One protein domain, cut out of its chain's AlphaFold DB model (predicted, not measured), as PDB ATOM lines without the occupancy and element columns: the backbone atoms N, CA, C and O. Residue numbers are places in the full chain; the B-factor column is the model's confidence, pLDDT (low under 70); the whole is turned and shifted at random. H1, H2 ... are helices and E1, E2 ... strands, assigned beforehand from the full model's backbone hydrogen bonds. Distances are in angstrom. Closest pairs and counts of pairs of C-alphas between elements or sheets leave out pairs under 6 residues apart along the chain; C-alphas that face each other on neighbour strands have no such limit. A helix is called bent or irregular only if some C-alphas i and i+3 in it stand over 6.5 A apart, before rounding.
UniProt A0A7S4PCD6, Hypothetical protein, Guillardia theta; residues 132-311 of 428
ATOM      1  N   VAL A 132     -31.488  34.614  12.756       82.12
ATOM      2  CA  VAL A 132     -32.418  35.729  12.537       82.12
ATOM      3  C   VAL A 132     -32.514  36.563  13.818       82.12
ATOM      4  O   VAL A 132     -32.708  36.017  14.904       82.12
ATOM      5  N   LEU A 133     -32.351  37.878  13.692       85.25
ATOM      6  CA  LEU A 133     -32.516  38.824  14.789       85.25
ATOM      7  C   LEU A 133     -33.979  39.267  14.852       85.25
ATOM      8  O   LEU A 133     -34.510  39.784  13.873       85.25
ATOM      9  N   GLU A 134     -34.626  39.077  15.997       89.94
ATOM     10  CA  GLU A 134     -35.980  39.579  16.232       89.94
ATOM     11  C   GLU A 134     -35.928  41.011  16.748       89.94
ATOM     12  O   GLU A 134     -35.301  41.283  17.774       89.94
ATOM     13  N   GLU A 135     -36.612  41.916  16.060       87.94
ATOM     14  CA  GLU A 135     -36.815  43.285  16.510       87.94
ATOM     15  C   GLU A 135     -38.189  43.381  17.176       87.94
ATOM     16  O   GLU A 135     -39.235  43.365  16.524       87.94
ATOM     17  N   VAL A 136     -38.182  43.419  18.509       89.19
ATOM     18  CA  VAL A 136     -39.384  43.501  19.344       89.19
ATOM     19  C   VAL A 136     -39.321  44.795  20.150       89.19
ATOM     20  O   VAL A 136     -38.240  45.236  20.533       89.19
ATOM     21  N   GLY A 137     -40.475  45.420  20.395       86.19
ATOM     22  CA  GLY A 137     -40.544  46.672  21.153       86.19
ATOM     23  C   GLY A 137     -39.966  46.568  22.576       86.19
ATOM     24  O   GLY A 137     -39.796  45.467  23.105       86.19
ATOM     25  N   PRO A 138     -39.709  47.709  23.237       86.00
ATOM     26  CA  PRO A 138     -39.111  47.729  24.570       86.00
ATOM     27  C   PRO A 138     -39.973  46.953  25.570       86.00
ATOM     28  O   PRO A 138     -41.203  46.962  25.481       86.00
ATOM     29  N   TYR A 139     -39.329  46.279  26.527       89.88
ATOM     30  CA  TYR A 139     -39.960  45.398  27.521       89.88
ATOM     31  C   TYR A 139     -40.666  44.152  26.966       89.88
ATOM     32  O   TYR A 139     -41.083  43.313  27.766       89.88
ATOM     33  N   ARG A 140     -40.801  43.982  25.645       93.94
ATOM     34  CA  ARG A 140     -41.466  42.821  25.045       93.94
ATOM     35  C   ARG A 140     -40.504  41.656  24.909       93.94
ATOM     36  O   ARG A 140     -39.349  41.829  24.539       93.94
ATOM     37  N   LEU A 141     -41.001  40.456  25.185       94.12
ATOM     38  CA  LEU A 141     -40.194  39.249  25.069       94.12
ATOM     39  C   LEU A 141     -40.000  38.880  23.592       94.12
ATOM     40  O   LEU A 141     -40.957  38.909  22.813       94.12
ATOM     41  N   SER A 142     -38.784  38.486  23.217       93.44
ATOM     42  CA  SER A 142     -38.536  37.740  21.978       93.44
ATOM     43  C   SER A 142     -39.133  36.334  22.064       93.44
ATOM     44  O   SER A 142     -39.420  35.829  23.151       93.44
ATOM     45  N   SER A 143     -39.311  35.665  20.928       93.25
ATOM     46  CA  SER A 143     -39.802  34.284  20.891       93.25
ATOM     47  C   SER A 143     -38.899  33.336  21.692       93.25
ATOM     48  O   SER A 143     -39.380  32.441  22.387       93.25
ATOM     49  N   TRP A 144     -37.583  33.573  21.672       92.62
ATOM     50  CA  TRP A 144     -36.615  32.806  22.454       92.62
ATOM     51  C   TRP A 144     -36.715  33.098  23.957       92.62
ATOM     52  O   TRP A 144     -36.623  32.175  24.769       92.62
ATOM     53  N   GLN A 145     -36.940  34.358  24.342       94.56
ATOM     54  CA  GLN A 145     -37.181  34.734  25.738       94.56
ATOM     55  C   GLN A 145     -38.481  34.128  26.260       94.56
ATOM     56  O   GLN A 145     -38.496  33.591  27.363       94.56
ATOM     57  N   LEU A 146     -39.543  34.134  25.451       95.56
ATOM     58  CA  LEU A 146     -40.814  33.501  25.787       95.56
ATOM     59  C   LEU A 146     -40.635  31.992  26.013       95.56
ATOM     60  O   LEU A 146     -41.052  31.481  27.049       95.56
ATOM     61  N   LEU A 147     -39.942  31.291  25.106       95.31
ATOM     62  CA  LEU A 147     -39.634  29.863  25.256       95.31
ATOM     63  C   LEU A 147     -38.798  29.583  26.516       95.31
ATOM     64  O   LEU A 147     -39.079  28.646  27.268       95.31
ATOM     65  N   SER A 148     -37.788  30.416  26.770       94.31
ATOM     66  CA  SER A 148     -36.923  30.302  27.949       94.31
ATOM     67  C   SER A 148     -37.689  30.544  29.247       94.31
ATOM     68  O   SER A 148     -37.500  29.805  30.216       94.31
ATOM     69  N   LEU A 149     -38.583  31.536  29.256       94.62
ATOM     70  CA  LEU A 149     -39.457  31.852  30.380       94.62
ATOM     71  C   LEU A 149     -40.425  30.695  30.650       94.62
ATOM     72  O   LEU A 149     -40.498  30.244  31.790       94.62
ATOM     73  N   SER A 150     -41.090  30.156  29.620       94.00
ATOM     74  CA  SER A 150     -41.955  28.973  29.737       94.00
ATOM     75  C   SER A 150     -41.205  27.780  30.328       94.00
ATOM     76  O   SER A 150     -41.679  27.150  31.272       94.00
ATOM     77  N   SER A 151     -40.007  27.483  29.814       93.12
ATOM     78  CA  SER A 151     -39.168  26.385  30.309       93.12
ATOM     79  C   SER A 151     -38.777  26.579  31.775       93.12
ATOM     80  O   SER A 151     -38.816  25.643  32.576       93.12
ATOM     81  N   TRP A 152     -38.401  27.800  32.147       92.44
ATOM     82  CA  TRP A 152     -37.968  28.115  33.498       92.44
ATOM     83  C   TRP A 152     -39.124  28.107  34.506       92.44
ATOM     84  O   TRP A 152     -38.985  27.482  35.557       92.44
ATOM     85  N   LEU A 153     -40.279  28.687  34.163       92.06
ATOM     86  CA  LEU A 153     -41.483  28.642  34.998       92.06
ATOM     87  C   LEU A 153     -42.011  27.217  35.158       92.06
ATOM     88  O   LEU A 153     -42.329  26.820  36.274       92.06
ATOM     89  N   LYS A 154     -42.002  26.408  34.091       91.25
ATOM     90  CA  LYS A 154     -42.384  24.991  34.161       91.25
ATOM     91  C   LYS A 154     -41.493  24.190  35.115       91.25
ATOM     92  O   LYS A 154     -41.986  23.321  35.829       91.25
ATOM     93  N   ARG A 155     -40.186  24.482  35.153       89.56
ATOM     94  CA  ARG A 155     -39.265  23.877  36.133       89.56
ATOM     95  C   ARG A 155     -39.521  24.364  37.560       89.56
ATOM     96  O   ARG A 155     -39.300  23.598  38.490       89.56
ATOM     97  N   ALA A 156     -39.950  25.614  37.731       87.25
ATOM     98  CA  ALA A 156     -40.239  26.194  39.040       87.25
ATOM     99  C   ALA A 156     -41.588  25.723  39.620       87.25
ATOM    100  O   ALA A 156     -41.689  25.504  40.822       87.25
ATOM    101  N   SER A 157     -42.613  25.557  38.779       86.94
ATOM    102  CA  SER A 157     -43.936  25.058  39.159       86.94
ATOM    103  C   SER A 157     -44.547  24.226  38.029       86.94
ATOM    104  O   SER A 157     -45.030  24.760  37.027       86.94
ATOM    105  N   SER A 158     -44.569  22.904  38.216       81.62
ATOM    106  CA  SER A 158     -45.171  21.956  37.269       81.62
ATOM    107  C   SER A 158     -46.703  21.976  37.273       81.62
ATOM    108  O   SER A 158     -47.315  21.533  36.305       81.62
ATOM    109  N   THR A 159     -47.330  22.498  38.332       81.12
ATOM    110  CA  THR A 159     -48.794  22.561  38.481       81.12
ATOM    111  C   THR A 159     -49.422  23.697  37.675       81.12
ATOM    112  O   THR A 159     -50.630  23.695  37.439       81.12
ATOM    113  N   GLY A 160     -48.609  24.660  37.223       84.94
ATOM    114  CA  GLY A 160     -49.078  25.809  36.451       84.94
ATOM    115  C   GLY A 160     -49.496  27.021  37.288       84.94
ATOM    116  O   GLY A 160     -49.779  28.078  36.730       84.94
ATOM    117  N   VAL A 161     -49.498  26.896  38.618       89.31
ATOM    118  CA  VAL A 161     -49.885  27.962  39.552       89.31
ATOM    119  C   VAL A 161     -48.708  28.317  40.457       89.31
ATOM    120  O   VAL A 161     -47.927  27.451  40.856       89.31
ATOM    121  N   ILE A 162     -48.546  29.601  40.762       91.19
ATOM    122  CA  ILE A 162     -47.484  30.120  41.629       91.19
ATOM    123  C   ILE A 162     -47.997  31.321  42.426       91.19
ATOM    124  O   ILE A 162     -48.886  32.036  41.964       91.19
ATOM    125  N   THR A 163     -47.456  31.571  43.620       91.12
ATOM    126  CA  THR A 163     -47.850  32.764  44.378       91.12
ATOM    127  C   THR A 163     -47.298  34.032  43.726       91.12
ATOM    128  O   THR A 163     -46.205  34.027  43.149       91.12
ATOM    129  N   VAL A 164     -48.036  35.140  43.843       92.31
ATOM    130  CA  VAL A 164     -47.623  36.453  43.316       92.31
ATOM    131  C   VAL A 164     -46.245  36.844  43.854       92.31
ATOM    132  O   VAL A 164     -45.426  37.372  43.108       92.31
ATOM    133  N   GLU A 165     -45.970  36.581  45.132       91.38
ATOM    134  CA  GLU A 165     -44.700  36.935  45.776       91.38
ATOM    135  C   GLU A 165     -43.526  36.141  45.208       91.38
ATOM    136  O   GLU A 165     -42.541  36.743  44.779       91.38
ATOM    137  N   ILE A 166     -43.661  34.813  45.108       92.19
ATOM    138  CA  ILE A 166     -42.603  33.964  44.554       92.19
ATOM    139  C   ILE A 166     -42.354  34.341  43.094       92.19
ATOM    140  O   ILE A 166     -41.202  34.475  42.693       92.19
ATOM    141  N   LEU A 167     -43.409  34.566  42.305       93.56
ATOM    142  CA  LEU A 167     -43.265  34.966  40.907       93.56
ATOM    143  C   LEU A 167     -42.624  36.352  40.760       93.56
ATOM    144  O   LEU A 167     -41.788  36.543  39.879       93.56
ATOM    145  N   THR A 168     -42.961  37.302  41.637       94.00
ATOM    146  CA  THR A 168     -42.342  38.638  41.672       94.00
ATOM    147  C   THR A 168     -40.839  38.528  41.911       94.00
ATOM    148  O   THR A 168     -40.049  39.068  41.134       94.00
ATOM    149  N   ASP A 169     -40.437  37.794  42.949       91.62
ATOM    150  CA  ASP A 169     -39.030  37.599  43.299       91.62
ATOM    151  C   ASP A 169     -38.278  36.848  42.204       91.62
ATOM    152  O   ASP A 169     -37.126  37.166  41.894       91.62
ATOM    153  N   ALA A 170     -38.930  35.854  41.607       90.81
ATOM    154  CA  ALA A 170     -38.377  35.071  40.525       90.81
ATOM    155  C   ALA A 170     -38.115  35.970  39.300       90.81
ATOM    156  O   ALA A 170     -36.989  35.986  38.803       90.81
ATOM    157  N   LEU A 171     -39.098  36.751  38.838       92.56
ATOM    158  CA  LEU A 171     -38.935  37.659  37.694       92.56
ATOM    159  C   LEU A 171     -37.878  38.735  37.965       92.56
ATOM    160  O   LEU A 171     -37.043  39.006  37.105       92.56
ATOM    161  N   HIS A 172     -37.854  39.299  39.175       91.62
ATOM    162  CA  HIS A 172     -36.852  40.291  39.564       91.62
ATOM    163  C   HIS A 172     -35.424  39.719  39.525       91.62
ATOM    164  O   HIS A 172     -34.502  40.347  38.995       91.62
ATOM    165  N   LYS A 173     -35.231  38.497  40.041       88.94
ATOM    166  CA  LYS A 173     -33.947  37.781  39.962       88.94
ATOM    167  C   LYS A 173     -33.581  37.442  38.518       88.94
ATOM    168  O   LYS A 173     -32.441  37.662  38.127       88.94
ATOM    169  N   ALA A 174     -34.537  36.952  37.729       89.25
ATOM    170  CA  ALA A 174     -34.320  36.600  36.328       89.25
ATOM    171  C   ALA A 174     -33.901  37.812  35.483       89.25
ATOM    172  O   ALA A 174     -33.080  37.656  34.586       89.25
ATOM    173  N   ALA A 175     -34.410  39.008  35.791       89.12
ATOM    174  CA  ALA A 175     -33.964  40.241  35.154       89.12
ATOM    175  C   ALA A 175     -32.549  40.641  35.613       89.12
ATOM    176  O   ALA A 175     -31.715  41.004  34.792       89.12
ATOM    177  N   SER A 176     -32.258  40.544  36.914       85.69
ATOM    178  CA  SER A 176     -31.030  41.091  37.516       85.69
ATOM    179  C   SER A 176     -29.770  40.231  37.328       85.69
ATOM    180  O   SER A 176     -28.655  40.738  37.455       85.69
ATOM    181  N   ILE A 177     -29.905  38.925  37.078       85.62
ATOM    182  CA  ILE A 177     -28.759  38.009  36.970       85.62
ATOM    183  C   ILE A 177     -28.097  38.136  35.593       85.62
ATOM    184  O   ILE A 177     -28.649  37.726  34.570       85.62
ATOM    185  N   ALA A 178     -26.852  38.619  35.576       71.75
ATOM    186  CA  ALA A 178     -26.032  38.657  34.370       71.75
ATOM    187  C   ALA A 178     -25.892  37.247  33.757       71.75
ATOM    188  O   ALA A 178     -25.421  36.314  34.404       71.75
ATOM    189  N   GLY A 179     -26.310  37.093  32.499       71.00
ATOM    190  CA  GLY A 179     -26.246  35.828  31.758       71.00
ATOM    191  C   GLY A 179     -27.562  35.043  31.698       71.00
ATOM    192  O   GLY A 179     -27.759  34.297  30.739       71.00
ATOM    193  N   MET A 180     -28.510  35.270  32.618       74.38
ATOM    194  CA  MET A 180     -29.889  34.785  32.474       74.38
ATOM    195  C   MET A 180     -30.641  35.710  31.510       74.38
ATOM    196  O   MET A 180     -31.417  36.564  31.910       74.38
ATOM    197  N   LYS A 181     -30.418  35.556  30.202       85.06
ATOM    198  CA  LYS A 181     -31.068  36.369  29.152       85.06
ATOM    199  C   LYS A 181     -32.582  36.092  28.990       85.06
ATOM    200  O   LYS A 181     -33.122  36.291  27.912       85.06
ATOM    201  N   ILE A 182     -33.272  35.608  30.027       90.31
ATOM    202  CA  ILE A 182     -34.671  35.140  29.985       90.31
ATOM    203  C   ILE A 182     -35.653  36.305  29.796       90.31
ATOM    204  O   ILE A 182     -36.684  36.134  29.153       90.31
ATOM    205  N   LEU A 183     -35.330  37.483  30.336       92.38
ATOM    206  CA  LEU A 183     -36.145  38.692  30.231       92.38
ATOM    207  C   LEU A 183     -35.408  39.788  29.438       92.38
ATOM    208  O   LEU A 183     -34.176  39.756  29.357       92.38
ATOM    209  N   PRO A 184     -36.138  40.754  28.851       91.50
ATOM    210  CA  PRO A 184     -35.543  41.928  28.219       91.50
ATOM    211  C   PRO A 184     -34.724  42.758  29.211       91.50
ATOM    212  O   PRO A 184     -35.037  42.815  30.402       91.50
ATOM    213  N   VAL A 185     -33.688  43.434  28.716       89.69
ATOM    214  CA  VAL A 185     -32.763  44.230  29.544       89.69
ATOM    215  C   VAL A 185     -33.505  45.350  30.277       89.69
ATOM    216  O   VAL A 185     -33.178  45.687  31.412       89.69
ATOM    217  N   GLU A 186     -34.562  45.880  29.671       90.44
ATOM    218  CA  GLU A 186     -35.387  46.946  30.226       90.44
ATOM    219  C   GLU A 186     -36.051  46.535  31.554       90.44
ATOM    220  O   GLU A 186     -36.285  47.388  32.417       90.44
ATOM    221  N   TRP A 187     -36.290  45.233  31.775       92.12
ATOM    222  CA  TRP A 187     -36.884  44.719  33.012       92.12
ATOM    223  C   TRP A 187     -35.962  44.846  34.230       92.12
ATOM    224  O   TRP A 187     -36.464  44.855  35.350       92.12
ATOM    225  N   ILE A 188     -34.647  45.018  34.041       89.94
ATOM    226  CA  ILE A 188     -33.683  45.246  35.137       89.94
ATOM    227  C   ILE A 188     -34.058  46.489  35.953       89.94
ATOM    228  O   ILE A 188     -33.863  46.533  37.163       89.94
ATOM    229  N   SER A 189     -34.620  47.501  35.291       87.88
ATOM    230  CA  SER A 189     -35.004  48.766  35.923       87.88
ATOM    231  C   SER A 189     -36.306  48.692  36.734       87.88
ATOM    232  O   SER A 189     -36.667  49.663  37.404       87.88
ATOM    233  N   LEU A 190     -37.043  47.575  36.670       90.25
ATOM    234  CA  LEU A 190     -38.351  47.441  37.304       90.25
ATOM    235  C   LEU A 190     -38.210  46.988  38.767       90.25
ATOM    236  O   LEU A 190     -37.801  45.854  39.019       90.25
ATOM    237  N   PRO A 191     -38.610  47.814  39.755       91.31
ATOM    238  CA  PRO A 191     -38.574  47.404  41.152       91.31
ATOM    239  C   PRO A 191     -39.615  46.304  41.438       91.31
ATOM    240  O   PRO A 191     -40.664  46.257  40.780       91.31
ATOM    241  N   PRO A 192     -39.412  45.478  42.485       92.50
ATOM    242  CA  PRO A 192     -40.341  44.408  42.860       92.50
ATOM    243  C   PRO A 192     -41.788  44.878  43.066       92.50
ATOM    244  O   PRO A 192     -42.732  44.153  42.763       92.50
ATOM    245  N   SER A 193     -41.995  46.113  43.537       91.88
ATOM    246  CA  SER A 193     -43.331  46.699  43.708       91.88
ATOM    247  C   SER A 193     -44.088  46.855  42.384       91.88
ATOM    248  O   SER A 193     -45.287  46.574  42.336       91.88
ATOM    249  N   LYS A 194     -43.403  47.247  41.300       91.38
ATOM    250  CA  LYS A 194     -44.005  47.347  39.961       91.38
ATOM    251  C   LYS A 194     -44.275  45.973  39.369       91.38
ATOM    252  O   LYS A 194     -45.338  45.779  38.794       91.38
ATOM    253  N   LEU A 195     -43.364  45.019  39.556       92.62
ATOM    254  CA  LEU A 195     -43.577  43.632  39.134       92.62
ATOM    255  C   LEU A 195     -44.791  43.016  39.846       92.62
ATOM    256  O   LEU A 195     -45.635  42.400  39.202       92.62
ATOM    257  N   ARG A 196     -44.962  43.275  41.147       92.94
ATOM    258  CA  ARG A 196     -46.159  42.858  41.890       92.94
ATOM    259  C   ARG A 196     -47.434  43.500  41.336       92.94
ATOM    260  O   ARG A 196     -48.429  42.807  41.147       92.94
ATOM    261  N   ALA A 197     -47.410  44.805  41.055       91.81
ATOM    262  CA  ALA A 197     -48.546  45.509  40.454       91.81
ATOM    263  C   ALA A 197     -48.875  44.992  39.041       91.81
ATOM    264  O   ALA A 197     -50.044  44.894  38.683       91.81
ATOM    265  N   PHE A 198     -47.853  44.614  38.272       92.00
ATOM    266  CA  PHE A 198     -47.976  43.991  36.956       92.00
ATOM    267  C   PHE A 198     -48.610  42.591  37.022       92.00
ATOM    268  O   PHE A 198     -49.404  42.235  36.157       92.00
ATOM    269  N   LEU A 199     -48.305  41.810  38.062       92.00
ATOM    270  CA  LEU A 199     -48.861  40.468  38.257       92.00
ATOM    271  C   LEU A 199     -50.262  40.471  38.879       92.00
ATOM    272  O   LEU A 199     -51.012  39.518  38.682       92.00
ATOM    273  N   LYS A 200     -50.641  41.524  39.614       88.31
ATOM    274  CA  LYS A 200     -51.918  41.581  40.345       88.31
ATOM    275  C   LYS A 200     -53.164  41.329  39.477       88.31
ATOM    276  O   LYS A 200     -54.056  40.638  39.954       88.31
ATOM    277  N   PRO A 201     -53.257  41.793  38.215       87.19
ATOM    278  CA  PRO A 201     -54.388  41.485  37.337       87.19
ATOM    279  C   PRO A 201     -54.539  40.003  36.964       87.19
ATOM    280  O   PRO A 201     -55.582  39.634  36.426       87.19
ATOM    281  N   PHE A 202     -53.506  39.188  37.194       87.19
ATOM    282  CA  PHE A 202     -53.505  37.743  36.964       87.19
ATOM    283  C   PHE A 202     -53.774  36.934  38.243       87.19
ATOM    284  O   PHE A 202     -53.803  35.706  38.174       87.19
ATOM    285  N   ASP A 203     -53.975  37.599  39.386       85.00
ATOM    286  CA  ASP A 203     -54.442  36.983  40.631       85.00
ATOM    287  C   ASP A 203     -55.938  36.674  40.512       85.00
ATOM    288  O   ASP A 203     -56.755  37.587  40.379       85.00
ATOM    289  N   GLN A 204     -56.292  35.389  40.483       70.31
ATOM    290  CA  GLN A 204     -57.641  34.955  40.100       70.31
ATOM    291  C   GLN A 204     -58.590  34.757  41.289       70.31
ATOM    292  O   GLN A 204     -59.797  34.926  41.143       70.31
ATOM    293  N   THR A 205     -58.057  34.433  42.468       64.06
ATOM    294  CA  THR A 205     -58.857  33.988  43.625       64.06
ATOM    295  C   THR A 205     -58.785  34.939  44.819       64.06
ATOM    296  O   THR A 205     -59.331  34.646  45.879       64.06
ATOM    297  N   GLY A 206     -58.062  36.058  44.700       66.25
ATOM    298  CA  GLY A 206     -57.732  36.918  45.842       66.25
ATOM    299  C   GLY A 206     -56.770  36.266  46.847       66.25
ATOM    300  O   GLY A 206     -56.335  36.925  47.788       66.25
ATOM    301  N   GLY A 207     -56.394  35.000  46.625       68.50
ATOM    302  CA  GLY A 207     -55.434  34.229  47.412       68.50
ATOM    303  C   GLY A 207     -53.971  34.478  47.034       68.50
ATOM    304  O   GLY A 207     -53.104  33.723  47.465       68.50
ATOM    305  N   ASN A 208     -53.679  35.510  46.230       83.88
ATOM    306  CA  ASN A 208     -52.347  35.813  45.701       83.88
ATOM    307  C   ASN A 208     -51.749  34.655  44.881       83.88
ATOM    308  O   ASN A 208     -50.546  34.399  44.964       83.88
ATOM    309  N   LEU A 209     -52.571  33.982  44.072       88.56
ATOM    310  CA  LEU A 209     -52.158  32.887  43.189       88.56
ATOM    311  C   LEU A 209     -52.338  33.282  41.723       88.56
ATOM    312  O   LEU A 209     -53.380  33.790  41.320       88.56
ATOM    313  N   VAL A 210     -51.312  33.016  40.921       89.50
ATOM    314  CA  VAL A 210     -51.250  33.346  39.495       89.50
ATOM    315  C   VAL A 210     -51.118  32.063  38.689       89.50
ATOM    316  O   VAL A 210     -50.198  31.277  38.927       89.50
ATOM    317  N   ASP A 211     -51.988  31.879  37.691       89.88
ATOM    318  CA  ASP A 211     -51.719  30.925  36.610       89.88
ATOM    319  C   ASP A 211     -50.642  31.513  35.700       89.88
ATOM    320  O   ASP A 211     -50.888  32.422  34.896       89.88
ATOM    321  N   TRP A 212     -49.422  31.002  35.835       91.69
ATOM    322  CA  TRP A 212     -48.297  31.513  35.066       91.69
ATOM    323  C   TRP A 212     -48.405  31.143  33.581       91.69
ATOM    324  O   TRP A 212     -47.837  31.843  32.745       91.69
ATOM    325  N   ARG A 213     -49.176  30.108  33.216       92.44
ATOM    326  CA  ARG A 213     -49.416  29.739  31.809       92.44
ATOM    327  C   ARG A 213     -50.299  30.771  31.133       92.44
ATOM    328  O   ARG A 213     -50.014  31.174  30.008       92.44
ATOM    329  N   ARG A 214     -51.315  31.263  31.851       91.62
ATOM    330  CA  ARG A 214     -52.137  32.397  31.412       91.62
ATOM    331  C   ARG A 214     -51.270  33.637  31.200       91.62
ATOM    332  O   ARG A 214     -51.377  34.281  30.162       91.62
ATOM    333  N   LEU A 215     -50.378  33.949  32.143       93.62
ATOM    334  CA  LEU A 215     -49.434  35.061  31.993       93.62
ATOM    335  C   LEU A 215     -48.579  34.913  30.724       93.62
ATOM    336  O   LEU A 215     -48.516  35.845  29.927       93.62
ATOM    337  N   VAL A 216     -47.961  33.746  30.509       94.94
ATOM    338  CA  VAL A 216     -47.159  33.455  29.307       94.94
ATOM    339  C   VAL A 216     -47.992  33.599  28.031       94.94
ATOM    340  O   VAL A 216     -47.527  34.218  27.075       94.94
ATOM    341  N   PHE A 217     -49.229  33.095  28.022       94.81
ATOM    342  CA  PHE A 217     -50.142  33.212  26.884       94.81
ATOM    343  C   PHE A 217     -50.399  34.678  26.501       94.81
ATOM    344  O   PHE A 217     -50.296  35.039  25.332       94.81
ATOM    345  N   PHE A 218     -50.652  35.556  27.476       94.25
ATOM    346  CA  PHE A 218     -50.860  36.982  27.197       94.25
ATOM    347  C   PHE A 218     -49.561  37.744  26.897       94.25
ATOM    348  O   PHE A 218     -49.576  38.686  26.107       94.25
ATOM    349  N   LEU A 219     -48.422  37.334  27.467       94.94
ATOM    350  CA  LEU A 219     -47.105  37.867  27.097       94.94
ATOM    351  C   LEU A 219     -46.722  37.525  25.649       94.94
ATOM    352  O   LEU A 219     -45.939  38.261  25.042       94.94
ATOM    353  N   ALA A 220     -47.292  36.454  25.088       93.81
ATOM    354  CA  ALA A 220     -47.107  36.052  23.698       93.81
ATOM    355  C   ALA A 220     -47.813  36.971  22.683       93.81
ATOM    356  O   ALA A 220     -47.454  36.914  21.509       93.81
ATOM    357  N   GLU A 221     -48.725  37.856  23.120       91.31
ATOM    358  CA  GLU A 221     -49.437  38.848  22.280       91.31
ATOM    359  C   GLU A 221     -49.944  38.283  20.956       91.31
ATOM    360  O   GLU A 221     -49.745  38.851  19.882       91.31
ATOM    361  N   LEU A 222     -50.581  37.121  21.047       91.62
ATOM    362  CA  LEU A 222     -51.136  36.457  19.884       91.62
ATOM    363  C   LEU A 222     -52.245  37.315  19.263       91.62
ATOM    364  O   LEU A 222     -53.012  37.949  19.997       91.62
ATOM    365  N   PRO A 223     -52.382  37.306  17.926       90.56
ATOM    366  CA  PRO A 223     -53.528  37.921  17.276       90.56
ATOM    367  C   PRO A 223     -54.819  37.270  17.782       90.56
ATOM    368  O   PRO A 223     -54.852  36.072  18.074       90.56
ATOM    369  N   THR A 224     -55.890  38.057  17.877       89.56
ATOM    370  CA  THR A 224     -57.200  37.539  18.276       89.56
ATOM    371  C   THR A 224     -57.674  36.513  17.238       89.56
ATOM    372  O   THR A 224     -57.812  36.874  16.067       89.56
ATOM    373  N   PRO A 225     -57.920  35.249  17.627       92.69
ATOM    374  CA  PRO A 225     -58.386  34.226  16.692       92.69
ATOM    375  C   PRO A 225     -59.781  34.551  16.156       92.69
ATOM    376  O   PRO A 225     -60.532  35.285  16.805       92.69
ATOM    377  N   LYS A 226     -60.188  33.948  15.035       92.12
ATOM    378  CA  LYS A 226     -61.612  33.854  14.668       92.12
ATOM    379  C   LYS A 226     -62.244  32.626  15.328       92.12
ATOM    380  O   LYS A 226     -61.543  31.694  15.714       92.12
ATOM    381  N   GLU A 227     -63.569  32.619  15.492       92.06
ATOM    382  CA  GLU A 227     -64.275  31.447  16.046       92.06
ATOM    383  C   GLU A 227     -64.079  30.203  15.160       92.06
ATOM    384  O   GLU A 227     -63.857  29.111  15.676       92.06
ATOM    385  N   GLU A 228     -64.071  30.386  13.835       92.06
ATOM    386  CA  GLU A 228     -63.846  29.326  12.840       92.06
ATOM    387  C   GLU A 228     -62.475  28.657  12.992       92.06
ATOM    388  O   GLU A 228     -62.387  27.432  12.943       92.06
ATOM    389  N   ASP A 229     -61.419  29.437  13.251       93.25
ATOM    390  CA  ASP A 229     -60.063  28.903  13.418       93.25
ATOM    391  C   ASP A 229     -59.974  28.000  14.660       93.25
ATOM    392  O   ASP A 229     -59.381  26.922  14.620       93.25
ATOM    393  N   LEU A 230     -60.598  28.419  15.769       94.00
ATOM    394  CA  LEU A 230     -60.608  27.648  17.017       94.00
ATOM    395  C   LEU A 230     -61.456  26.378  16.889       94.00
ATOM    396  O   LEU A 230     -61.019  25.311  17.324       94.00
ATOM    397  N   LYS A 231     -62.629  26.465  16.242       92.81
ATOM    398  CA  LYS A 231     -63.454  25.289  15.920       92.81
ATOM    399  C   LYS A 231     -62.704  24.313  15.014       92.81
ATOM    400  O   LYS A 231     -62.742  23.113  15.265       92.81
ATOM    401  N   GLY A 232     -61.982  24.816  14.012       93.50
ATOM    402  CA  GLY A 232     -61.168  24.001  13.109       93.50
ATOM    403  C   GLY A 232     -60.083  23.207  13.841       93.50
ATOM    404  O   GLY A 232     -59.900  22.025  13.559       93.50
ATOM    405  N   ILE A 233     -59.421  23.811  14.835       94.62
ATOM    406  CA  ILE A 233     -58.441  23.111  15.685       94.62
ATOM    407  C   ILE A 233     -59.106  21.993  16.498       94.62
ATOM    408  O   ILE A 233     -58.580  20.881  16.560       94.62
ATOM    409  N   ILE A 234     -60.261  22.267  17.113       93.50
ATOM    410  CA  ILE A 234     -61.001  21.263  17.890       93.50
ATOM    411  C   ILE A 234     -61.422  20.096  16.988       93.50
ATOM    412  O   ILE A 234     -61.219  18.941  17.356       93.50
ATOM    413  N   GLN A 235     -61.946  20.388  15.797       92.81
ATOM    414  CA  GLN A 235     -62.363  19.381  14.821       92.81
ATOM    415  C   GLN A 235     -61.188  18.536  14.309       92.81
ATOM    416  O   GLN A 235     -61.340  17.323  14.198       92.81
ATOM    417  N   ASP A 236     -60.016  19.129  14.045       94.12
ATOM    418  CA  ASP A 236     -58.806  18.380  13.657       94.12
ATOM    419  C   ASP A 236     -58.372  17.416  14.772       94.12
ATOM    420  O   ASP A 236     -58.157  16.228  14.530       94.12
ATOM    421  N   LEU A 237     -58.327  17.885  16.024       94.00
ATOM    422  CA  LEU A 237     -57.986  17.039  17.174       94.00
ATOM    423  C   LEU A 237     -59.002  15.903  17.384       94.00
ATOM    424  O   LEU A 237     -58.610  14.757  17.611       94.00
ATOM    425  N   GLN A 238     -60.297  16.195  17.254       91.88
ATOM    426  CA  GLN A 238     -61.365  15.199  17.358       91.88
ATOM    427  C   GLN A 238     -61.329  14.181  16.212       91.88
ATOM    428  O   GLN A 238     -61.514  12.989  16.455       91.88
ATOM    429  N   ALA A 239     -61.042  14.610  14.979       93.25
ATOM    430  CA  ALA A 239     -60.897  13.721  13.825       93.25
ATOM    431  C   ALA A 239     -59.734  12.730  14.004       93.25
ATOM    432  O   ALA A 239     -59.819  11.584  13.559       93.25
ATOM    433  N   ARG A 240     -58.682  13.144  14.719       93.69
ATOM    434  CA  ARG A 240     -57.561  12.288  15.141       93.69
ATOM    435  C   ARG A 240     -57.856  11.452  16.393       93.69
ATOM    436  O   ARG A 240     -56.979  10.723  16.842       93.69
ATOM    437  N   GLN A 241     -59.067  11.543  16.950       92.31
ATOM    438  CA  GLN A 241     -59.496  10.860  18.178       92.31
ATOM    439  C   GLN A 241     -58.640  11.225  19.405       92.31
ATOM    440  O   GLN A 241     -58.440  10.408  20.305       92.31
ATOM    441  N   LEU A 242     -58.126  12.457  19.448       93.00
ATOM    442  CA  LEU A 242     -57.301  12.962  20.545       93.00
ATOM    443  C   LEU A 242     -58.163  13.691  21.582       93.00
ATOM    444  O   LEU A 242     -59.078  14.441  21.240       93.00
ATOM    445  N   SER A 243     -57.846  13.502  22.865       92.00
ATOM    446  CA  SER A 243     -58.497  14.240  23.951       92.00
ATOM    447  C   SER A 243     -57.960  15.669  24.029       92.00
ATOM    448  O   SER A 243     -56.750  15.866  24.090       92.00
ATOM    449  N   LEU A 244     -58.835  16.673  24.129       90.44
ATOM    450  CA  LEU A 244     -58.418  18.078  24.270       90.44
ATOM    451  C   LEU A 244     -57.644  18.350  25.572       90.44
ATOM    452  O   LEU A 244     -56.842  19.283  25.632       90.44
ATOM    453  N   THR A 245     -57.865  17.549  26.615       90.12
ATOM    454  CA  THR A 245     -57.189  17.696  27.914       90.12
ATOM    455  C   THR A 245     -55.778  17.120  27.923       90.12
ATOM    456  O   THR A 245     -54.962  17.547  28.740       90.12
ATOM    457  N   SER A 246     -55.489  16.171  27.028       92.81
ATOM    458  CA  SER A 246     -54.205  15.480  26.948       92.81
ATOM    459  C   SER A 246     -53.883  15.106  25.502       92.81
ATOM    460  O   SER A 246     -54.319  14.074  24.988       92.81
ATOM    461  N   VAL A 247     -53.123  15.978  24.837       95.62
ATOM    462  CA  VAL A 247     -52.634  15.777  23.468       95.62
ATOM    463  C   VAL A 247     -51.121  15.552  23.500       95.62
ATOM    464  O   VAL A 247     -50.408  16.416  24.009       95.62
ATOM    465  N   PRO A 248     -50.572  14.462  22.936       95.62
ATOM    466  CA  PRO A 248     -49.124  14.271  22.864       95.62
ATOM    467  C   PRO A 248     -48.425  15.468  22.201       95.62
ATOM    468  O   PRO A 248     -48.883  15.956  21.171       95.62
ATOM    469  N   MET A 249     -47.290  15.928  22.746       94.62
ATOM    470  CA  MET A 249     -46.569  17.113  22.241       94.62
ATOM    471  C   MET A 249     -46.288  17.051  20.731       94.62
ATOM    472  O   MET A 249     -46.373  18.064  20.042       94.62
ATOM    473  N   GLN A 250     -45.976  15.861  20.208       94.06
ATOM    474  CA  GLN A 250     -45.723  15.654  18.780       94.06
ATOM    475  C   GLN A 250     -46.968  15.902  17.919       94.06
ATOM    476  O   GLN A 250     -46.849  16.495  16.851       94.06
ATOM    477  N   GLU A 251     -48.149  15.493  18.387       95.12
ATOM    478  CA  GLU A 251     -49.423  15.753  17.708       95.12
ATOM    479  C   GLU A 251     -49.810  17.228  17.833       95.12
ATOM    480  O   GLU A 251     -50.155  17.871  16.843       95.12
ATOM    481  N   ALA A 252     -49.656  17.810  19.027       94.44
ATOM    482  CA  ALA A 252     -49.944  19.222  19.269       94.44
ATOM    483  C   ALA A 252     -49.075  20.154  18.402       94.44
ATOM    484  O   ALA A 252     -49.550  21.183  17.920       94.44
ATOM    485  N   ALA A 253     -47.817  19.780  18.143       93.94
ATOM    486  CA  ALA A 253     -46.922  20.518  17.254       93.94
ATOM    487  C   ALA A 253     -47.369  20.498  15.779       93.94
ATOM    488  O   ALA A 253     -47.045  21.426  15.037       93.94
ATOM    489  N   GLN A 254     -48.130  19.485  15.349       93.88
ATOM    490  CA  GLN A 254     -48.622  19.356  13.971       93.88
ATOM    491  C   GLN A 254     -49.927  20.118  13.708       93.88
ATOM    492  O   GLN A 254     -50.250  20.394  12.552       93.88
ATOM    493  N   VAL A 255     -50.680  20.457  14.755       93.75
ATOM    494  CA  VAL A 255     -51.904  21.264  14.647       93.75
ATOM    495  C   VAL A 255     -51.550  22.653  14.132       93.75
ATOM    496  O   VAL A 255     -50.629  23.276  14.655       93.75
ATOM    497  N   LYS A 256     -52.272  23.167  13.135       92.88
ATOM    498  CA  LYS A 256     -52.053  24.526  12.614       92.88
ATOM    499  C   LYS A 256     -52.764  25.556  13.487       92.88
ATOM    500  O   LYS A 256     -53.984  25.513  13.619       92.88
ATOM    501  N   PHE A 257     -52.012  26.492  14.059       93.62
ATOM    502  CA  PHE A 257     -52.552  27.588  14.861       93.62
ATOM    503  C   PHE A 257     -52.879  28.816  14.003       93.62
ATOM    504  O   PHE A 257     -52.203  29.114  13.019       93.62
ATOM    505  N   TRP A 258     -53.877  29.589  14.438       93.25
ATOM    506  CA  TRP A 258     -54.392  30.774  13.734       93.25
ATOM    507  C   TRP A 258     -53.354  31.892  13.532       93.25
ATOM    508  O   TRP A 258     -53.516  32.743  12.661       93.25
ATOM    509  N   PHE A 259     -52.280  31.901  14.324       90.81
ATOM    510  CA  PHE A 259     -51.224  32.913  14.265       90.81
ATOM    511  C   PHE A 259     -50.006  32.502  13.422       90.81
ATOM    512  O   PHE A 259     -49.110  33.316  13.223       90.81
ATOM    513  N   GLU A 260     -49.959  31.275  12.889       88.62
ATOM    514  CA  GLU A 260     -48.819  30.802  12.081       88.62
ATOM    515  C   GLU A 260     -48.739  31.465  10.697       88.62
ATOM    516  O   GLU A 260     -47.674  31.502  10.085       88.62
ATOM    517  N   HIS A 261     -49.849  32.020  10.206       73.50
ATOM    518  CA  HIS A 261     -49.916  32.695   8.905       73.50
ATOM    519  C   HIS A 261     -49.358  34.123   8.921       73.50
ATOM    520  O   HIS A 261     -49.168  34.720   7.862       73.50
ATOM    521  N   ALA A 262     -49.090  34.678  10.103       67.38
ATOM    522  CA  ALA A 262     -48.522  36.006  10.263       67.38
ATOM    523  C   ALA A 262     -46.989  35.931  10.222       67.38
ATOM    524  O   ALA A 262     -46.328  36.129  11.239       67.38
ATOM    525  N   THR A 263     -46.405  35.610   9.062       70.00
ATOM    526  CA  THR A 263     -44.954  35.744   8.890       70.00
ATOM    527  C   THR A 263     -44.585  37.226   8.971       70.00
ATOM    528  O   THR A 263     -45.042  38.012   8.135       70.00
ATOM    529  N   PRO A 264     -43.785  37.644   9.967       79.06
ATOM    530  CA  PRO A 264     -43.436  39.046  10.096       79.06
ATOM    531  C   PRO A 264     -42.518  39.467   8.941       79.06
ATOM    532  O   PRO A 264     -41.740  38.646   8.437       79.06
ATOM    533  N   PRO A 265     -42.577  40.734   8.501       82.00
ATOM    534  CA  PRO A 265     -41.687  41.216   7.457       82.00
ATOM    535  C   PRO A 265     -40.230  41.111   7.923       82.00
ATOM    536  O   PRO A 265     -39.911  41.358   9.089       82.00
ATOM    537  N   SER A 266     -39.342  40.728   7.004       83.75
ATOM    538  CA  SER A 266     -37.907  40.621   7.268       83.75
ATOM    539  C   SER A 266     -37.098  41.511   6.330       83.75
ATOM    540  O   SER A 266     -37.455  41.717   5.170       83.75
ATOM    541  N   THR A 267     -36.014  42.066   6.856       84.19
ATOM    542  CA  THR A 267     -35.054  42.913   6.143       84.19
ATOM    543  C   THR A 267     -33.640  42.387   6.380       84.19
ATOM    544  O   THR A 267     -33.412  41.607   7.301       84.19
ATOM    545  N   THR A 268     -32.675  42.766   5.544       84.38
ATOM    546  CA  THR A 268     -31.268  42.393   5.750       84.38
ATOM    547  C   THR A 268     -30.542  43.529   6.461       84.38
ATOM    548  O   THR A 268     -30.496  44.650   5.958       84.38
ATOM    549  N   GLY A 269     -29.984  43.237   7.633       80.31
ATOM    550  CA  GLY A 269     -29.153  44.150   8.404       80.31
ATOM    551  C   GLY A 269     -27.813  44.442   7.728       80.31
ATOM    552  O   GLY A 269     -27.371  43.727   6.827       80.31
ATOM    553  N   ALA A 270     -27.134  45.490   8.198       79.50
ATOM    554  CA  ALA A 270     -25.834  45.920   7.674       79.50
ATOM    555  C   ALA A 270     -24.724  44.857   7.814       79.50
ATOM    556  O   ALA A 270     -23.741  44.884   7.082       79.50
ATOM    557  N   ASP A 271     -24.888  43.913   8.741       80.12
ATOM    558  CA  ASP A 271     -24.006  42.769   8.983       80.12
ATOM    559  C   ASP A 271     -24.397  41.513   8.177       80.12
ATOM    560  O   ASP A 271     -23.829  40.439   8.380       80.12
ATOM    561  N   GLY A 272     -25.376  41.629   7.272       78.25
ATOM    562  CA  GLY A 272     -25.900  40.523   6.472       78.25
ATOM    563  C   GLY A 272     -26.875  39.608   7.221       78.25
ATOM    564  O   GLY A 272     -27.301  38.599   6.656       78.25
ATOM    565  N   ARG A 273     -27.251  39.920   8.472       82.94
ATOM    566  CA  ARG A 273     -28.244  39.139   9.230       82.94
ATOM    567  C   ARG A 273     -29.661  39.458   8.776       82.94
ATOM    568  O   ARG A 273     -29.987  40.608   8.506       82.94
ATOM    569  N   ALA A 274     -30.530  38.454   8.749       84.25
ATOM    570  CA  ALA A 274     -31.960  38.699   8.605       84.25
ATOM    571  C   ALA A 274     -32.506  39.309   9.906       84.25
ATOM    572  O   ALA A 274     -32.333  38.734  10.979       84.25
ATOM    573  N   ILE A 275     -33.154  40.464   9.802       86.25
ATOM    574  CA  ILE A 275     -33.857  41.156  10.880       86.25
ATOM    575  C   ILE A 275     -35.351  40.983  10.632       86.25
ATOM    576  O   ILE A 275     -35.856  41.396   9.590       86.25
ATOM    577  N   MET A 276     -36.053  40.364  11.570       88.00
ATOM    578  CA  MET A 276     -37.491  40.122  11.510       88.00
ATOM    579  C   MET A 276     -38.217  41.116  12.418       88.00
ATOM    580  O   MET A 276     -37.924  41.192  13.610       88.00
ATOM    581  N   GLN A 277     -39.181  41.850  11.866       86.50
ATOM    582  CA  GLN A 277     -39.991  42.812  12.616       86.50
ATOM    583  C   GLN A 277     -41.135  42.094  13.334       86.50
ATOM    584  O   GLN A 277     -42.266  42.054  12.853       86.50
ATOM    585  N   GLY A 278     -40.827  41.475  14.469       86.94
ATOM    586  CA  GLY A 278     -41.768  40.677  15.243       86.94
ATOM    587  C   GLY A 278     -41.137  39.408  15.800       86.94
ATOM    588  O   GLY A 278     -39.918  39.279  15.893       86.94
ATOM    589  N   ARG A 279     -41.993  38.465  16.193       90.38
ATOM    590  CA  ARG A 279     -41.597  37.189  16.798       90.38
ATOM    591  C   ARG A 279     -41.724  36.061  15.785       90.38
ATOM    592  O   ARG A 279     -42.658  36.062  14.990       90.38
ATOM    593  N   ASP A 280     -40.839  35.076  15.880       90.62
ATOM    594  CA  ASP A 280     -40.925  33.819  15.136       90.62
ATOM    595  C   ASP A 280     -42.197  33.051  15.555       90.62
ATOM    596  O   ASP A 280     -42.262  32.581  16.700       90.62
ATOM    597  N   PRO A 281     -43.207  32.899  14.673       91.19
ATOM    598  CA  PRO A 281     -44.464  32.244  15.029       91.19
ATOM    599  C   PRO A 281     -44.275  30.788  15.467       91.19
ATOM    600  O   PRO A 281     -44.982  30.322  16.361       91.19
ATOM    601  N   GLN A 282     -43.296  30.080  14.891       91.44
ATOM    602  CA  GLN A 282     -43.030  28.681  15.234       91.44
ATOM    603  C   GLN A 282     -42.446  28.571  16.640       91.44
ATOM    604  O   GLN A 282     -42.929  27.795  17.463       91.44
ATOM    605  N   ARG A 283     -41.480  29.428  16.982       92.12
ATOM    606  CA  ARG A 283     -40.908  29.439  18.335       92.12
ATOM    607  C   ARG A 283     -41.904  29.945  19.385       92.12
ATOM    608  O   ARG A 283     -41.890  29.476  20.523       92.12
ATOM    609  N   VAL A 284     -42.809  30.856  19.020       94.69
ATOM    610  CA  VAL A 284     -43.930  31.262  19.888       94.69
ATOM    611  C   VAL A 284     -44.875  30.085  20.148       94.69
ATOM    612  O   VAL A 284     -45.230  29.838  21.302       94.69
ATOM    613  N   LYS A 285     -45.231  29.314  19.114       95.50
ATOM    614  CA  LYS A 285     -46.027  28.087  19.256       95.50
ATOM    615  C   LYS A 285     -45.352  27.088  20.193       95.50
ATOM    616  O   LYS A 285     -45.993  26.618  21.129       95.50
ATOM    617  N   GLU A 286     -44.061  26.819  20.006       95.56
ATOM    618  CA  GLU A 286     -43.281  25.953  20.901       95.56
ATOM    619  C   GLU A 286     -43.331  26.437  22.357       95.56
ATOM    620  O   GLU A 286     -43.560  25.641  23.270       95.56
ATOM    621  N   ALA A 287     -43.166  27.743  22.588       95.94
ATOM    622  CA  ALA A 287     -43.194  28.330  23.926       95.94
ATOM    623  C   ALA A 287     -44.551  28.162  24.621       95.94
ATOM    624  O   ALA A 287     -44.597  27.910  25.830       95.94
ATOM    625  N   ILE A 288     -45.643  28.294  23.866       95.88
ATOM    626  CA  ILE A 288     -47.007  28.123  24.369       95.88
ATOM    627  C   ILE A 288     -47.278  26.644  24.638       95.88
ATOM    628  O   ILE A 288     -47.644  26.298  25.758       95.88
ATOM    629  N   LEU A 289     -47.040  25.752  23.673       96.12
ATOM    630  CA  LEU A 289     -47.236  24.309  23.867       96.12
ATOM    631  C   LEU A 289     -46.429  23.794  25.066       96.12
ATOM    632  O   LEU A 289     -46.936  23.015  25.875       96.12
ATOM    633  N   LEU A 290     -45.202  24.293  25.248       95.06
ATOM    634  CA  LEU A 290     -44.392  23.984  26.419       95.06
ATOM    635  C   LEU A 290     -45.059  24.450  27.720       95.06
ATOM    636  O   LEU A 290     -45.087  23.675  28.676       95.06
ATOM    637  N   ALA A 291     -45.617  25.663  27.765       94.25
ATOM    638  CA  ALA A 291     -46.307  26.183  28.946       94.25
ATOM    639  C   ALA A 291     -47.527  25.328  29.337       94.25
ATOM    640  O   ALA A 291     -47.742  25.066  30.518       94.25
ATOM    641  N   PHE A 292     -48.286  24.836  28.357       93.69
ATOM    642  CA  PHE A 292     -49.481  24.014  28.588       93.69
ATOM    643  C   PHE A 292     -49.199  22.510  28.690       93.69
ATOM    644  O   PHE A 292     -50.139  21.721  28.783       93.69
ATOM    645  N   SER A 293     -47.927  22.100  28.695       93.31
ATOM    646  CA  SER A 293     -47.554  20.686  28.761       93.31
ATOM    647  C   SER A 293     -47.269  20.189  30.177       93.31
ATOM    648  O   SER A 293     -46.625  20.870  30.976       93.31
ATOM    649  N   ASN A 294     -47.672  18.955  30.467       87.69
ATOM    650  CA  ASN A 294     -47.398  18.260  31.720       87.69
ATOM    651  C   ASN A 294     -45.986  17.620  31.727       87.69
ATOM    652  O   ASN A 294     -45.180  17.800  30.803       87.69
ATOM    653  N   GLY A 295     -45.649  16.899  32.802       81.62
ATOM    654  CA  GLY A 295     -44.383  16.160  32.920       81.62
ATOM    655  C   GLY A 295     -44.266  14.950  31.981       81.62
ATOM    656  O   GLY A 295     -43.155  14.514  31.706       81.62
ATOM    657  N   ALA A 296     -45.388  14.451  31.454       83.56
ATOM    658  CA  ALA A 296     -45.465  13.333  30.514       83.56
ATOM    659  C   ALA A 296     -45.376  13.768  29.036       83.56
ATOM    660  O   ALA A 296     -45.569  12.951  28.143       83.56
ATOM    661  N   HIS A 297     -45.054  15.041  28.768       87.38
ATOM    662  CA  HIS A 297     -45.031  15.624  27.420       87.38
ATOM    663  C   HIS A 297     -46.394  15.613  26.706       87.38
ATOM    664  O   HIS A 297     -46.457  15.552  25.478       87.38
ATOM    665  N   GLU A 298     -47.482  15.743  27.459       92.88
ATOM    666  CA  GLU A 298     -48.832  15.934  26.929       92.88
ATOM    667  C   GLU A 298     -49.286  17.375  27.176       92.88
ATOM    668  O   GLU A 298     -49.005  17.948  28.228       92.88
ATOM    669  N   VAL A 299     -49.966  17.972  26.204       94.19
ATOM    670  CA  VAL A 299     -50.425  19.359  26.192       94.19
ATOM    671  C   VAL A 299     -51.921  19.409  26.484       94.19
ATOM    672  O   VAL A 299     -52.712  18.727  25.831       94.19
ATOM    673  N   CYS A 300     -52.315  20.266  27.423       93.12
ATOM    674  CA  CYS A 300     -53.717  20.588  27.662       93.12
ATOM    675  C   CYS A 300     -54.186  21.653  26.657       93.12
ATOM    676  O   CYS A 300     -54.114  22.858  26.919       93.12
ATOM    677  N   MET A 301     -54.624  21.197  25.482       94.25
ATOM    678  CA  MET A 301     -55.111  22.057  24.397       94.25
ATOM    679  C   MET A 301     -56.394  22.793  24.782       94.25
ATOM    680  O   MET A 301     -56.586  23.936  24.378       94.25
ATOM    681  N   GLU A 302     -57.237  22.180  25.608       91.62
ATOM    682  CA  GLU A 302     -58.455  22.802  26.123       91.62
ATOM    683  C   GLU A 302     -58.175  24.124  26.848       91.62
ATOM    684  O   GLU A 302     -58.729  25.153  26.472       91.62
ATOM    685  N   HIS A 303     -57.267  24.139  27.830       90.94
ATOM    686  CA  HIS A 303     -56.934  25.367  28.564       90.94
ATOM    687  C   HIS A 303     -56.351  26.453  27.659       90.94
ATOM    688  O   HIS A 303     -56.679  27.630  27.809       90.94
ATOM    689  N   LEU A 304     -55.499  26.063  26.707       93.81
ATOM    690  CA  LEU A 304     -54.929  26.985  25.728       93.81
ATOM    691  C   LEU A 304     -56.047  27.654  24.920       93.81
ATOM    692  O   LEU A 304     -56.106  28.881  24.834       93.81
ATOM    693  N   LEU A 305     -56.944  26.853  24.346       93.75
ATOM    694  CA  LEU A 305     -58.041  27.328  23.505       93.75
ATOM    695  C   LEU A 305     -59.070  28.142  24.306       93.75
ATOM    696  O   LEU A 305     -59.598  29.129  23.794       93.75
ATOM    697  N   LEU A 306     -59.302  27.804  25.577       91.00
ATOM    698  CA  LEU A 306     -60.116  28.610  26.490       91.00
ATOM    699  C   LEU A 306     -59.505  29.997  26.723       91.00
ATOM    700  O   LEU A 306     -60.212  30.998  26.626       91.00
ATOM    701  N   TYR A 307     -58.188  30.093  26.935       91.31
ATOM    702  CA  TYR A 307     -57.516  31.395  27.016       91.31
ATOM    703  C   TYR A 307     -57.507  32.153  25.684       91.31
ATOM    704  O   TYR A 307     -57.540  33.382  25.680       91.31
ATOM    705  N   ALA A 308     -57.553  31.449  24.554       92.62
ATOM    706  CA  ALA A 308     -57.728  32.060  23.240       92.62
ATOM    707  C   ALA A 308     -59.133  32.664  23.031       92.62
ATOM    708  O   ALA A 308     -59.305  33.542  22.185       92.62
ATOM    709  N   CYS A 309     -60.125  32.244  23.826       91.12
ATOM    710  CA  CYS A 309     -61.467  32.835  23.855       91.12
ATOM    711  C   CYS A 309     -61.554  34.100  24.722       91.12
ATOM    712  O   CYS A 309     -62.630  34.693  24.808       91.12
ATOM    713  N   ALA A 310     -60.462  34.507  25.377       89.75
ATOM    714  CA  ALA A 310     -60.494  35.597  26.338       89.75
ATOM    715  C   ALA A 310     -60.921  36.938  25.714       89.75
ATOM    716  O   ALA A 310     -60.499  37.306  24.616       89.75
ATOM    717  N   GLY A 311     -61.732  37.689  26.454       87.44
ATOM    718  CA  GLY A 311     -62.381  38.921  26.003       87.44
ATOM    719  C   GLY A 311     -63.007  39.681  27.172       87.44
ATOM    720  O   GLY A 311     -62.514  39.594  28.299       87.44
TER     721      GLY A 311
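What this domain is: This is residues 132 to 311 of the 428 residues of the protein "Hypothetical protein" of Guillardia theta (UniProt A0A7S4PCD6). Three nearly aligned helices, H1, H5 and H8, make a core of triangular section; H2, H3, H4 and the short strand pair E2 and E3 lie over one side of it, while H7, H9 and, farther out, H6 lie on the other. A small sheet, E1, E5 and E4, lies away from this core with no helix on it. The 180 printed residues hold nine named helices and five named strands in the order E1 H1 E2 H2 H3 H4 E3 H5 H6 H7 E4 E5 H8 H9, a mostly helix class. One sheet is mixed, in the order E1, E5, E4; the other, E2 and E3, is antiparallel. The whole is compact, with a radius of gyration of the C-alphas of 17.0 A and spans of 50 by 49 by 31 A.

Where its parts are: E1, residues 133 to 135, begins at C-alpha 133 (-32.516, 38.824, 14.789). H1, residues 143 to 156, is 19.9 A long. E2, 161 to 163, runs to H2, 164 to 176, 18.2 A. H3 is 185 to 189; H4, 192 to 202, 15.9 A, is only just irregular, with C-alphas 198 and 201 6.9 A apart. E3, 209 to 211, precedes H5, 212 to 219. H6, 227 to 239, is 18.2 A long; H7 is 249 to 254. E4 is 266 to 268, E5 is 274 to 277, and H8, 281 to 291, is 15.3 A long. H9, 301 to 308, ends at C-alpha 308 (-57.728, 32.060, 23.240).

How they stand to each other: H5 and H8 are the hubs, touching three helices each. H8 touches H1, the same way at a shallow tilt of 7 degrees, with the closest C-alphas, of Leu 147 and Ala 287, 4.1 A apart. H5 touches H8, opposite ways at 19 degrees, a shallow tilt, the closest C-alphas being Arg 213 and Ala 291, 5.5 A. H5 also touches H1, closest at the C-alphas of Ser 150 and Val 216, 6.9 A. H1 and H2 are near each other. H2 touches H4 at a steep tilt of 51 degrees, closest at the C-alphas of Thr 168 and Arg 196, 5.7 A, and touches H3 with residues 172 to 176 alone, closest at the C-alphas of Ala 175 and Ile 188, 5.0 A. E2 and E3 are antiparallel, with N 210 and O 162 at 2.8 A. H7 touches H8, closest at the C-alphas of Ala 252 and Leu 289, 7.4 A. H9 only just touches H5, with 3 pairs of C-alphas within 8 A, closest those of Arg 214 and Tyr 307, 7.0 A. H6 and H9 are close but not clearly touching, with the C-alphas of Leu 230 and Leu 305 7.0 A apart. E1 and E5 are parallel, with N 133 and O 274 at 2.8 A; E4 and E5 form a hairpin, with N 267 and O 275 at 2.8 A. Every O i to N i+4 pair is within hydrogen-bond range in H1, H2, H5, H6, H8 and H9; H4 has 5 of 7, H7 1 of 2, and H3 0 of 1 but 2 of 2 O i to N i+3 pairs.

The domain as a whole: The two C-alphas farthest apart, those of Gly 207 and Ala 270, are 50.9 A apart. The printed part has no cut, and the link from H7 to E4, 11 residues, is long. Residues 247 to 248 pair antiparallel with residues 298 to 299. The mean pLDDT of the printed part is 89.5; residues 205 to 207 and residue 262 are under 70.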